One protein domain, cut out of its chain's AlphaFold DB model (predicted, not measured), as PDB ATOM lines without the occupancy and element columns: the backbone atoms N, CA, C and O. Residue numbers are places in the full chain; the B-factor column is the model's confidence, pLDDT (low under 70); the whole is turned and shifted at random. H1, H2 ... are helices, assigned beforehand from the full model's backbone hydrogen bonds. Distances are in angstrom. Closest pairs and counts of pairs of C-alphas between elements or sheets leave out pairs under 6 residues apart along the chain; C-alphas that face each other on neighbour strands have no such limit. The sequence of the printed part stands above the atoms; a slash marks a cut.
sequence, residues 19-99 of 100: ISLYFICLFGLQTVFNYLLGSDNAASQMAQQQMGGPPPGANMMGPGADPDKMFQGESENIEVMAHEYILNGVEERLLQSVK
ATOM      1  N   ILE A  19      15.339 -39.176   0.018       81.62
ATOM      2  CA  ILE A  19      15.982 -37.856  -0.066       81.62
ATOM      3  C   ILE A  19      15.053 -36.735   0.415       81.62
ATOM      4  O   ILE A  19      15.506 -35.786   1.046       81.62
ATOM      5  N   SER A  20      13.742 -36.863   0.192       81.81
ATOM      6  CA  SER A  20      12.774 -35.908   0.734       81.81
ATOM      7  C   SER A  20      12.676 -36.010   2.254       81.81
ATOM      8  O   SER A  20      12.553 -34.984   2.917       81.81
ATOM      9  N   LEU A  21      12.741 -37.225   2.808       82.06
ATOM     10  CA  LEU A  21      12.749 -37.419   4.258       82.06
ATOM     11  C   LEU A  21      13.990 -36.777   4.893       82.06
ATOM     12  O   LEU A  21      13.874 -36.117   5.918       82.06
ATOM     13  N   TYR A  22      15.153 -36.891   4.244       84.12
ATOM     14  CA  TYR A  22      16.385 -36.239   4.693       84.12
ATOM     15  C   TYR A  22      16.249 -34.710   4.774       84.12
ATOM     16  O   TYR A  22      16.582 -34.121   5.801       84.12
ATOM     17  N   PHE A  23      15.693 -34.066   3.741       79.88
ATOM     18  CA  PHE A  23      15.458 -32.617   3.765       79.88
ATOM     19  C   PHE A  23      14.460 -32.188   4.848       79.88
ATOM     20  O   PHE A  23      14.662 -31.157   5.485       79.88
ATOM     21  N   ILE A  24      13.416 -32.984   5.106       85.19
ATOM     22  CA  ILE A  24      12.476 -32.723   6.207       85.19
ATOM     23  C   ILE A  24      13.196 -32.818   7.559       85.19
ATOM     24  O   ILE A  24      13.015 -31.950   8.413       85.19
ATOM     25  N   CYS A  25      14.046 -33.830   7.749       85.44
ATOM     26  CA  CYS A  25      14.824 -33.984   8.976       85.44
ATOM     27  C   CYS A  25      15.823 -32.836   9.190       85.44
ATOM     28  O   CYS A  25      15.979 -32.390  10.323       85.44
ATOM     29  N   LEU A  26      16.463 -32.323   8.134       79.00
ATOM     30  CA  LEU A  26      17.426 -31.222   8.248       79.00
ATOM     31  C   LEU A  26      16.816 -29.944   8.839       79.00
ATOM     32  O   LEU A  26      17.420 -29.339   9.721       79.00
ATOM     33  N   PHE A  27      15.624 -29.544   8.392       75.19
ATOM     34  CA  PHE A  27      14.980 -28.320   8.885       75.19
ATOM     35  C   PHE A  27      14.093 -28.557  10.114       75.19
ATOM     36  O   PHE A  27      13.949 -27.675  10.956       75.19
ATOM     37  N   GLY A  28      13.497 -29.744  10.245       81.81
ATOM     38  CA  GLY A  28      12.533 -30.042  11.306       81.81
ATOM     39  C   GLY A  28      13.150 -30.391  12.663       81.81
ATOM     40  O   GLY A  28      12.483 -30.245  13.683       81.81
ATOM     41  N   LEU A  29      14.408 -30.844  12.706       85.12
ATOM     42  CA  LEU A  29      15.032 -31.328  13.946       85.12
ATOM     43  C   LEU A  29      15.627 -30.224  14.833       85.12
ATOM     44  O   LEU A  29      16.007 -30.509  15.967       85.12
ATOM     45  N   GLN A  30      15.677 -28.967  14.380       78.38
ATOM     46  CA  GLN A  30      16.253 -27.867  15.167       78.38
ATOM     47  C   GLN A  30      15.543 -27.681  16.520       78.38
ATOM     48  O   GLN A  30      16.195 -27.459  17.537       78.38
ATOM     49  N   THR A  31      14.217 -27.828  16.569       79.56
ATOM     50  CA  THR A  31      13.433 -27.721  17.813       79.56
ATOM     51  C   THR A  31      13.718 -28.868  18.780       79.56
ATOM     52  O   THR A  31      13.802 -28.650  19.987       79.56
ATOM     53  N   VAL A  32      13.937 -30.075  18.254       85.06
ATOM     54  CA  VAL A  32      14.322 -31.253  19.041       85.06
ATOM     55  C   VAL A  32      15.719 -31.064  19.629       85.06
ATOM     56  O   VAL A  32      15.924 -31.314  20.816       85.06
ATOM     57  N   PHE A  33      16.669 -30.562  18.831       82.81
ATOM     58  CA  PHE A  33      18.015 -30.257  19.313       82.81
ATOM     59  C   PHE A  33      18.017 -29.139  20.354       82.81
ATOM     60  O   PHE A  33      18.678 -29.287  21.375       82.81
ATOM     61  N   ASN A  34      17.226 -28.081  20.169       80.94
ATOM     62  CA  ASN A  34      17.094 -27.013  21.164       80.94
ATOM     63  C   ASN A  34      16.507 -27.509  22.489       80.94
ATOM     64  O   ASN A  34      16.962 -27.088  23.547       80.94
ATOM     65  N   TYR A  35      15.537 -28.424  22.449       83.12
ATOM     66  CA  TYR A  35      14.984 -29.008  23.668       83.12
ATOM     67  C   TYR A  35      15.999 -29.892  24.408       83.12
ATOM     68  O   TYR A  35      16.065 -29.860  25.633       83.12
ATOM     69  N   LEU A  36      16.802 -30.672  23.678       85.06
ATOM     70  CA  LEU A  36      17.743 -31.616  24.285       85.06
ATOM     71  C   LEU A  36      19.063 -30.965  24.729       85.06
ATOM     72  O   LEU A  36      19.592 -31.305  25.782       85.06
ATOM     73  N   LEU A  37      19.619 -30.076  23.905       82.88
ATOM     74  CA  LEU A  37      20.965 -29.506  24.055       82.88
ATOM     75  C   LEU A  37      20.944 -28.050  24.553       82.88
ATOM     76  O   LEU A  37      22.005 -27.489  24.813       82.88
ATOM     77  N   GLY A  38      19.766 -27.432  24.672       76.25
ATOM     78  CA  GLY A  38      19.620 -26.011  24.995       76.25
ATOM     79  C   GLY A  38      19.786 -25.088  23.781       76.25
ATOM     80  O   GLY A  38      20.026 -25.543  22.661       76.25
ATOM     81  N   SER A  39      19.632 -23.777  24.001       69.75
ATOM     82  CA  SER A  39      19.623 -22.729  22.961       69.75
ATOM     83  C   SER A  39      20.966 -22.507  22.262       69.75
ATOM     84  O   SER A  39      20.986 -22.135  21.092       69.75
ATOM     85  N   ASP A  40      22.078 -22.772  22.948       66.88
ATOM     86  CA  ASP A  40      23.445 -22.517  22.469       66.88
ATOM     87  C   ASP A  40      24.088 -23.744  21.808       66.88
ATOM     88  O   ASP A  40      25.306 -23.926  21.812       66.88
ATOM     89  N   ASN A  41      23.271 -24.636  21.245       74.38
ATOM     90  CA  ASN A  41      23.789 -25.831  20.599       74.38
ATOM     91  C   ASN A  41      24.355 -25.526  19.194       74.38
ATOM     92  O   ASN A  41      23.870 -24.666  18.452       74.38
ATOM     93  N   ALA A  42      25.385 -26.279  18.800       67.56
ATOM     94  CA  ALA A  42      26.045 -26.125  17.501       67.56
ATOM     95  C   ALA A  42      25.105 -26.389  16.305       67.56
ATOM     96  O   ALA A  42      25.327 -25.866  15.212       67.56
ATOM     97  N   ALA A  43      24.035 -27.168  16.504       65.00
ATOM     98  CA  ALA A  43      23.042 -27.447  15.470       65.00
ATOM     99  C   ALA A  43      22.199 -26.204  15.129       65.00
ATOM    100  O   ALA A  43      21.889 -25.980  13.961       65.00
ATOM    101  N   SER A  44      21.893 -25.361  16.119       64.38
ATOM    102  CA  SER A  44      21.173 -24.099  15.949       64.38
ATOM    103  C   SER A  44      22.019 -23.085  15.169       64.38
ATOM    104  O   SER A  44      21.524 -22.456  14.236       64.38
ATOM    105  N   GLN A  45      23.329 -23.013  15.449       64.31
ATOM    106  CA  GLN A  45      24.259 -22.169  14.680       64.31
ATOM    107  C   GLN A  45      24.432 -22.645  13.227       64.31
ATOM    108  O   GLN A  45      24.457 -21.832  12.302       64.31
ATOM    109  N   MET A  46      24.514 -23.962  13.006       64.12
ATOM    110  CA  MET A  46      24.606 -24.552  11.664       64.12
ATOM    111  C   MET A  46      23.336 -24.319  10.838       64.12
ATOM    112  O   MET A  46      23.435 -23.931   9.673       64.12
ATOM    113  N   ALA A  47      22.154 -24.496  11.440       64.88
ATOM    114  CA  ALA A  47      20.874 -24.228  10.783       64.88
ATOM    115  C   ALA A  47      20.772 -22.765  10.330       64.88
ATOM    116  O   ALA A  47      20.296 -22.481   9.229       64.88
ATOM    117  N   GLN A  48      21.285 -21.842  11.140       64.19
ATOM    118  CA  GLN A  48      21.265 -20.427  10.808       64.19
ATOM    119  C   GLN A  48      22.225 -20.048   9.682       64.19
ATOM    120  O   GLN A  48      21.811 -19.356   8.753       64.19
ATOM    121  N   GLN A  49      23.461 -20.564   9.699       61.59
ATOM    122  CA  GLN A  49      24.387 -20.379   8.575       61.59
ATOM    123  C   GLN A  49      23.829 -20.957   7.270       61.59
ATOM    124  O   GLN A  49      24.014 -20.373   6.204       61.59
ATOM    125  N   GLN A  50      23.152 -22.106   7.334       61.88
ATOM    126  CA  GLN A  50      22.670 -22.799   6.141       61.88
ATOM    127  C   GLN A  50      21.404 -22.165   5.544       61.88
ATOM    128  O   GLN A  50      21.191 -22.255   4.337       61.88
ATOM    129  N   MET A  51      20.608 -21.458   6.354       58.75
ATOM    130  CA  MET A  51      19.462 -20.653   5.905       58.75
ATOM    131  C   MET A  51      19.852 -19.257   5.382       58.75
ATOM    132  O   MET A  51      18.978 -18.425   5.150       58.75
ATOM    133  N   GLY A  52      21.149 -18.978   5.187       52.41
ATOM    134  CA  GLY A  52      21.633 -17.703   4.641       52.41
ATOM    135  C   GLY A  52      21.406 -16.498   5.560       52.41
ATOM    136  O   GLY A  52      21.620 -15.361   5.145       52.41
ATOM    137  N   GLY A  53      20.974 -16.736   6.799       54.84
ATOM    138  CA  GLY A  53      20.809 -15.702   7.806       54.84
ATOM    139  C   GLY A  53      22.121 -15.511   8.566       54.84
ATOM    140  O   GLY A  53      22.676 -16.501   9.050       54.84
ATOM    141  N   PRO A  54      22.633 -14.276   8.721       48.75
ATOM    142  CA  PRO A  54      23.748 -14.042   9.628       48.75
ATOM    143  C   PRO A  54      23.386 -14.587  11.028       48.75
ATOM    144  O   PRO A  54      22.237 -14.423  11.463       48.75
ATOM    145  N   PRO A  55      24.308 -15.281  11.726       50.66
ATOM    146  CA  PRO A  55      24.055 -15.813  13.066       50.66
ATOM    147  C   PRO A  55      23.554 -14.703  14.009       50.66
ATOM    148  O   PRO A  55      24.063 -13.578  13.944       50.66
ATOM    149  N   PRO A  56      22.588 -14.961  14.907       46.53
ATOM    150  CA  PRO A  56      22.013 -13.952  15.772       46.53
ATOM    151  C   PRO A  56      22.972 -13.827  16.955       46.53
ATOM    152  O   PRO A  56      22.991 -14.653  17.861       46.53
ATOM    153  N   GLY A  57      23.869 -12.853  16.864       50.22
ATOM    154  CA  GLY A  57      25.016 -12.714  17.765       50.22
ATOM    155  C   GLY A  57      26.344 -12.559  17.025       50.22
ATOM    156  O   GLY A  57      27.278 -11.984  17.569       50.22
ATOM    157  N   ALA A  58      26.408 -12.927  15.740       46.97
ATOM    158  CA  ALA A  58      27.555 -12.606  14.885       46.97
ATOM    159  C   ALA A  58      27.565 -11.140  14.414       46.97
ATOM    160  O   ALA A  58      28.512 -10.716  13.764       46.97
ATOM    161  N   ASN A  59      26.550 -10.345  14.771       45.41
ATOM    162  CA  ASN A  59      26.515  -8.914  14.466       45.41
ATOM    163  C   ASN A  59      27.245  -8.040  15.501       45.41
ATOM    164  O   ASN A  59      27.285  -6.828  15.330       45.41
ATOM    165  N   MET A  60      27.823  -8.635  16.553       46.19
ATOM    166  CA  MET A  60      28.666  -7.911  17.516       46.19
ATOM    167  C   MET A  60      30.167  -8.117  17.295       46.19
ATOM    168  O   MET A  60      30.944  -7.324  17.801       46.19
ATOM    169  N   MET A  61      30.582  -9.133  16.525       49.84
ATOM    170  CA  MET A  61      31.986  -9.376  16.142       49.84
ATOM    171  C   MET A  61      32.095 -10.093  14.784       49.84
ATOM    172  O   MET A  61      32.859 -11.043  14.605       49.84
ATOM    173  N   GLY A  62      31.287  -9.672  13.812       50.38
ATOM    174  CA  GLY A  62      31.426 -10.139  12.436       50.38
ATOM    175  C   GLY A  62      32.703  -9.562  11.806       50.38
ATOM    176  O   GLY A  62      33.022  -8.399  12.074       50.38
ATOM    177  N   PRO A  63      33.435 -10.323  10.970       43.53
ATOM    178  CA  PRO A  63      34.584  -9.814  10.221       43.53
ATOM    179  C   PRO A  63      34.127  -8.677   9.293       43.53
ATOM    180  O   PRO A  63      33.614  -8.913   8.202       43.53
ATOM    181  N   GLY A  64      34.243  -7.438   9.775       55.25
ATOM    182  CA  GLY A  64      33.710  -6.241   9.120       55.25
ATOM    183  C   GLY A  64      33.287  -5.117  10.073       55.25
ATOM    184  O   GLY A  64      33.136  -3.984   9.622       55.25
ATOM    185  N   ALA A  65      33.125  -5.384  11.374       58.28
ATOM    186  CA  ALA A  65      32.970  -4.326  12.370       58.28
ATOM    187  C   ALA A  65      34.361  -3.831  12.798       58.28
ATOM    188  O   ALA A  65      35.060  -4.521  13.535       58.28
ATOM    189  N   ASP A  66      34.786  -2.668  12.289       72.00
ATOM    190  CA  ASP A  66      35.998  -1.992  12.770       72.00
ATOM    191  C   ASP A  66      35.867  -1.759  14.287       72.00
ATOM    192  O   ASP A  66      34.979  -0.997  14.692       72.00
ATOM    193  N   PRO A  67      36.741  -2.351  15.123       72.88
ATOM    194  CA  PRO A  67      36.697  -2.173  16.573       72.88
ATOM    195  C   PRO A  67      36.760  -0.694  16.963       72.88
ATOM    196  O   PRO A  67      36.028  -0.251  17.843       72.88
ATOM    197  N   ASP A  68      37.551   0.097  16.234       81.81
ATOM    198  CA  ASP A  68      37.694   1.537  16.466       81.81
ATOM    199  C   ASP A  68      36.371   2.296  16.303       81.81
ATOM    200  O   ASP A  68      36.067   3.181  17.099       81.81
ATOM    201  N   LYS A  69      35.543   1.933  15.314       81.19
ATOM    202  CA  LYS A  69      34.232   2.574  15.113       81.19
ATOM    203  C   LYS A  69      33.241   2.179  16.200       81.19
ATOM    204  O   LYS A  69      32.427   3.002  16.608       81.19
ATOM    205  N   MET A  70      33.309   0.935  16.674       77.94
ATOM    206  CA  MET A  70      32.474   0.477  17.785       77.94
ATOM    207  C   MET A  70      32.825   1.222  19.075       77.94
ATOM    208  O   MET A  70      31.930   1.739  19.737       77.94
ATOM    209  N   PHE A  71      34.119   1.349  19.388       84.69
ATOM    210  CA  PHE A  71      34.573   2.070  20.578       84.69
ATOM    211  C   PHE A  71      34.271   3.569  20.514       84.69
ATOM    212  O   PHE A  71      33.905   4.159  21.529       84.69
ATOM    213  N   GLN A  72      34.362   4.187  19.333       87.12
ATOM    214  CA  GLN A  72      33.942   5.578  19.144       87.12
ATOM    215  C   GLN A  72      32.440   5.754  19.393       87.12
ATOM    216  O   GLN A  72      32.056   6.641  20.149       87.12
ATOM    217  N   GLY A  73      31.599   4.872  18.843       86.25
ATOM    218  CA  GLY A  73      30.152   4.921  19.073       86.25
ATOM    219  C   GLY A  73      29.762   4.723  20.541       86.25
ATOM    220  O   GLY A  73      28.855   5.388  21.038       86.25
ATOM    221  N   GLU A  74      30.463   3.848  21.268       83.19
ATOM    222  CA  GLU A  74      30.232   3.663  22.704       83.19
ATOM    223  C   GLU A  74      30.695   4.882  23.522       83.19
ATOM    224  O   GLU A  74      29.994   5.301  24.442       83.19
ATOM    225  N   SER A  75      31.811   5.516  23.141       86.25
ATOM    226  CA  SER A  75      32.294   6.757  23.763       86.25
ATOM    227  C   SER A  75      31.301   7.912  23.611       86.25
ATOM    228  O   SER A  75      31.003   8.589  24.593       86.25
ATOM    229  N   GLU A  76      30.771   8.129  22.405       87.50
ATOM    230  CA  GLU A  76      29.757   9.163  22.148       87.50
ATOM    231  C   GLU A  76      28.480   8.910  22.965       87.50
ATOM    232  O   GLU A  76      27.889   9.834  23.523       87.50
ATOM    233  N   ASN A  77      28.068   7.647  23.092       86.19
ATOM    234  CA  ASN A  77      26.891   7.282  23.875       86.19
ATOM    235  C   ASN A  77      27.085   7.535  25.382       86.19
ATOM    236  O   ASN A  77      26.159   7.986  26.058       86.19
ATOM    237  N   ILE A  78      28.290   7.284  25.907       86.69
ATOM    238  CA  ILE A  78      28.637   7.575  27.307       86.69
ATOM    239  C   ILE A  78      28.671   9.086  27.561       86.69
ATOM    240  O   ILE A  78      28.259   9.529  28.627       86.69
ATOM    241  N   GLU A  79      29.105   9.899  26.598       84.75
ATOM    242  CA  GLU A  79      29.131  11.360  26.759       84.75
ATOM    243  C   GLU A  79      27.724  11.962  26.924       84.75
ATOM    244  O   GLU A  79      27.534  12.927  27.664       84.75
ATOM    245  N   VAL A  80      26.716  11.363  26.285       86.38
ATOM    246  CA  VAL A  80      25.316  11.818  26.345       86.38
ATOM    247  C   VAL A  80      24.573  11.277  27.578       86.38
ATOM    248  O   VAL A  80      23.480  11.752  27.904       86.38
ATOM    249  N   MET A  81      25.131  10.298  28.296       83.50
ATOM    250  CA  MET A  81      24.428   9.646  29.399       83.50
ATOM    251  C   MET A  81      24.249  10.584  30.606       83.50
ATOM    252  O   MET A  81      25.175  11.257  31.058       83.50
ATOM    253  N   ALA A  82      23.040  10.611  31.171       84.38
ATOM    254  CA  ALA A  82      22.778  11.377  32.384       84.38
ATOM    255  C   ALA A  82      23.456  10.711  33.590       84.38
ATOM    256  O   ALA A  82      23.333   9.505  33.801       84.38
ATOM    257  N   HIS A  83      24.141  11.507  34.410       85.25
ATOM    258  CA  HIS A  83      24.755  11.014  35.637       85.25
ATOM    259  C   HIS A  83      23.679  10.625  36.663       85.25
ATOM    260  O   HIS A  83      23.052  11.486  37.286       85.25
ATOM    261  N   GLU A  84      23.494   9.323  36.858       82.12
ATOM    262  CA  GLU A  84      22.638   8.769  37.901       82.12
ATOM    263  C   GLU A  84      23.479   8.427  39.137       82.12
ATOM    264  O   GLU A  84      24.364   7.572  39.100       82.12
ATOM    265  N   TYR A  85      23.203   9.097  40.258       86.06
ATOM    266  CA  TYR A  85      23.877   8.820  41.523       86.06
ATOM    267  C   TYR A  85      22.955   8.057  42.461       86.06
ATOM    268  O   TYR A  85      22.001   8.607  43.011       86.06
ATOM    269  N   ILE A  86      23.281   6.784  42.673       83.00
ATOM    270  CA  ILE A  86      22.460   5.856  43.454       83.00
ATOM    271  C   ILE A  86      22.347   6.302  44.917       83.00
ATOM    272  O   ILE A  86      21.341   6.029  45.554       83.00
ATOM    273  N   LEU A  87      23.329   7.012  45.474       82.56
ATOM    274  CA  LEU A  87      23.286   7.433  46.880       82.56
ATOM    275  C   LEU A  87      22.390   8.659  47.127       82.56
ATOM    276  O   LEU A  87      22.107   8.969  48.279       82.56
ATOM    277  N   ASN A  88      21.870   9.315  46.082       79.88
ATOM    278  CA  ASN A  88      20.881  10.379  46.262       79.88
ATOM    279  C   ASN A  88      19.576   9.809  46.829       79.88
ATOM    280  O   ASN A  88      18.982   8.907  46.234       79.88
ATOM    281  N   GLY A  89      19.120  10.347  47.961       83.88
ATOM    282  CA  GLY A  89      17.868   9.949  48.610       83.88
ATOM    283  C   GLY A  89      17.885   8.524  49.166       83.88
ATOM    284  O   GLY A  89      16.843   7.866  49.242       83.88
ATOM    285  N   VAL A  90      19.075   7.999  49.486       87.25
ATOM    286  CA  VAL A  90      19.212   6.667  50.085       87.25
ATOM    287  C   VAL A  90      18.601   6.636  51.482       87.25
ATOM    288  O   VAL A  90      17.981   5.635  51.835       87.25
ATOM    289  N   GLU A  91      18.691   7.734  52.234       82.62
ATOM    290  CA  GLU A  91      18.065   7.877  53.542       82.62
ATOM    291  C   GLU A  91      16.537   7.791  53.437       82.62
ATOM    292  O   GLU A  91      15.928   7.003  54.159       82.62
ATOM    293  N   GLU A  92      15.904   8.507  52.498       84.94
ATOM    294  CA  GLU A  92      14.454   8.410  52.293       84.94
ATOM    295  C   GLU A  92      14.014   7.018  51.824       84.94
ATOM    296  O   GLU A  92      13.015   6.494  52.327       84.94
ATOM    297  N   ARG A  93      14.745   6.387  50.892       85.06
ATOM    298  CA  ARG A  93      14.417   5.026  50.425       85.06
ATOM    299  C   ARG A  93      14.536   4.001  51.549       85.06
ATOM    300  O   ARG A  93      13.682   3.123  51.678       85.06
ATOM    301  N   LEU A  94      15.567   4.130  52.379       85.50
ATOM    302  CA  LEU A  94      15.786   3.243  53.513       85.50
ATOM    303  C   LEU A  94      14.697   3.441  54.576       85.50
ATOM    304  O   LEU A  94      14.092   2.463  55.011       85.50
ATOM    305  N   LEU A  95      14.352   4.687  54.907       85.19
ATOM    306  CA  LEU A  95      13.261   5.008  55.834       85.19
ATOM    307  C   LEU A  95      11.882   4.539  55.334       85.19
ATOM    308  O   LEU A  95      11.048   4.147  56.147       85.19
ATOM    309  N   GLN A  96      11.625   4.531  54.021       85.44
ATOM    310  CA  GLN A  96      10.398   3.958  53.452       85.44
ATOM    311  C   GLN A  96      10.356   2.431  53.558       85.44
ATOM    312  O   GLN A  96       9.301   1.878  53.857       85.44
ATOM    313  N   SER A  97      11.489   1.755  53.351       81.44
ATOM    314  CA  SER A  97      11.572   0.291  53.456       81.44
ATOM    315  C   SER A  97      11.434  -0.234  54.892       81.44
ATOM    316  O   SER A  97      11.042  -1.381  55.088       81.44
ATOM    317  N   VAL A  98      11.731   0.607  55.893       81.62
ATOM    318  CA  VAL A  98      11.747   0.259  57.327       81.62
ATOM    319  C   VAL A  98      10.472   0.706  58.065       81.62
ATOM    320  O   VAL A  98      10.358   0.500  59.272       81.62
ATOM    321  N   LYS A  99       9.472   1.283  57.382       60.28
ATOM    322  CA  LYS A  99       8.177   1.578  58.020       60.28
ATOM    323  C   LYS A  99       7.485   0.284  58.479       60.28
ATOM    324  O   LYS A  99       6.942  -0.453  57.661       60.28
TER     325      LYS A  99
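AT A GLANCE: This is residues 19 to 99 of the 100 residues of the protein "ER membrane protein complex subunit 3" of Pseudogymnoascus sp. VKM F-3557 (UniProt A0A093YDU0). The printed part is an open, drawn-out arch of short helices: a small group of three, H1, H2 and H3, makes one end, the single helix H4 lies alone along the top of the arch, and the single helix H5 makes the other end. H2 and H3 form a hairpin, with residues 19 to 25 of H1 sticking out beside it, and a winding stretch without named elements, residues 51 to 66, leads from this group to H4. The printed part has 81 residues with five named helices, in the order H1, H2, H3, H4, H5, and no named strand; its class is all helix. It is extended, with a radius of gyration of the C-alphas of 23.4 A, and flat, spanning 70 by 43 by 14 A.

IN THESE COORDINATES: H1 takes residues 19 to 28 and measures 14.2 A from first to last C-alpha; it begins with C-alpha 19 at (15.982, -37.856, -0.066). H2, residues 30 to 37, measures 10.2 A. H3, residues 42 to 50, measures 12.3 A. H4, residues 67 to 80, is the longest helix with 14 residues and 20.5 A; its C-alpha 67 is at (36.697, -2.173, 16.573). H5, residues 90 to 97, measures 10.5 A and ends with C-alpha 97 at (11.572, 0.291, 53.456).

HOW THE PARTS SIT: H1 and H2 meet only through their link, which is tight, with 1 residue between them. H1 and H3 are close but not clearly touching; their closest C-alphas, those of Phe 27 and Ala 47, are 7.4 A apart. Their lines stand at a steep tilt of 66 degrees, and they run opposite ways. H2 and H3 touch, with 6 pairs of C-alphas within 8 A; the closest, those of Gln 30 and Ser 44, are 6.2 A apart. They form a helical hairpin across a tight link of 4 residues, at a shallow tilt of 23 degrees, opposite ways. H4 is apart from H1, H2, H3 and H5. H5 is apart from H1, H2 and H3 as well. In H1, H2, H3, H4 and H5, every pair of backbone O of residue i and N of residue i+4 is within hydrogen-bond range.

THE WHOLE: The two C-alphas farthest apart, those of Ile 19 and Lys 99, are 70.6 A apart. The printed part has no cut. The link from H3 to H4 is long, with 16 residues, and that from H4 to H5 is short but not tight, with 9. Residues 63 to 69 and 71 to 99 stand free, as do residues 19 to 25. The mean pLDDT of the printed part is 74.0; residues 39 to 40, 42 to 65 and 99 are under 70, and H3 has a mean of 64.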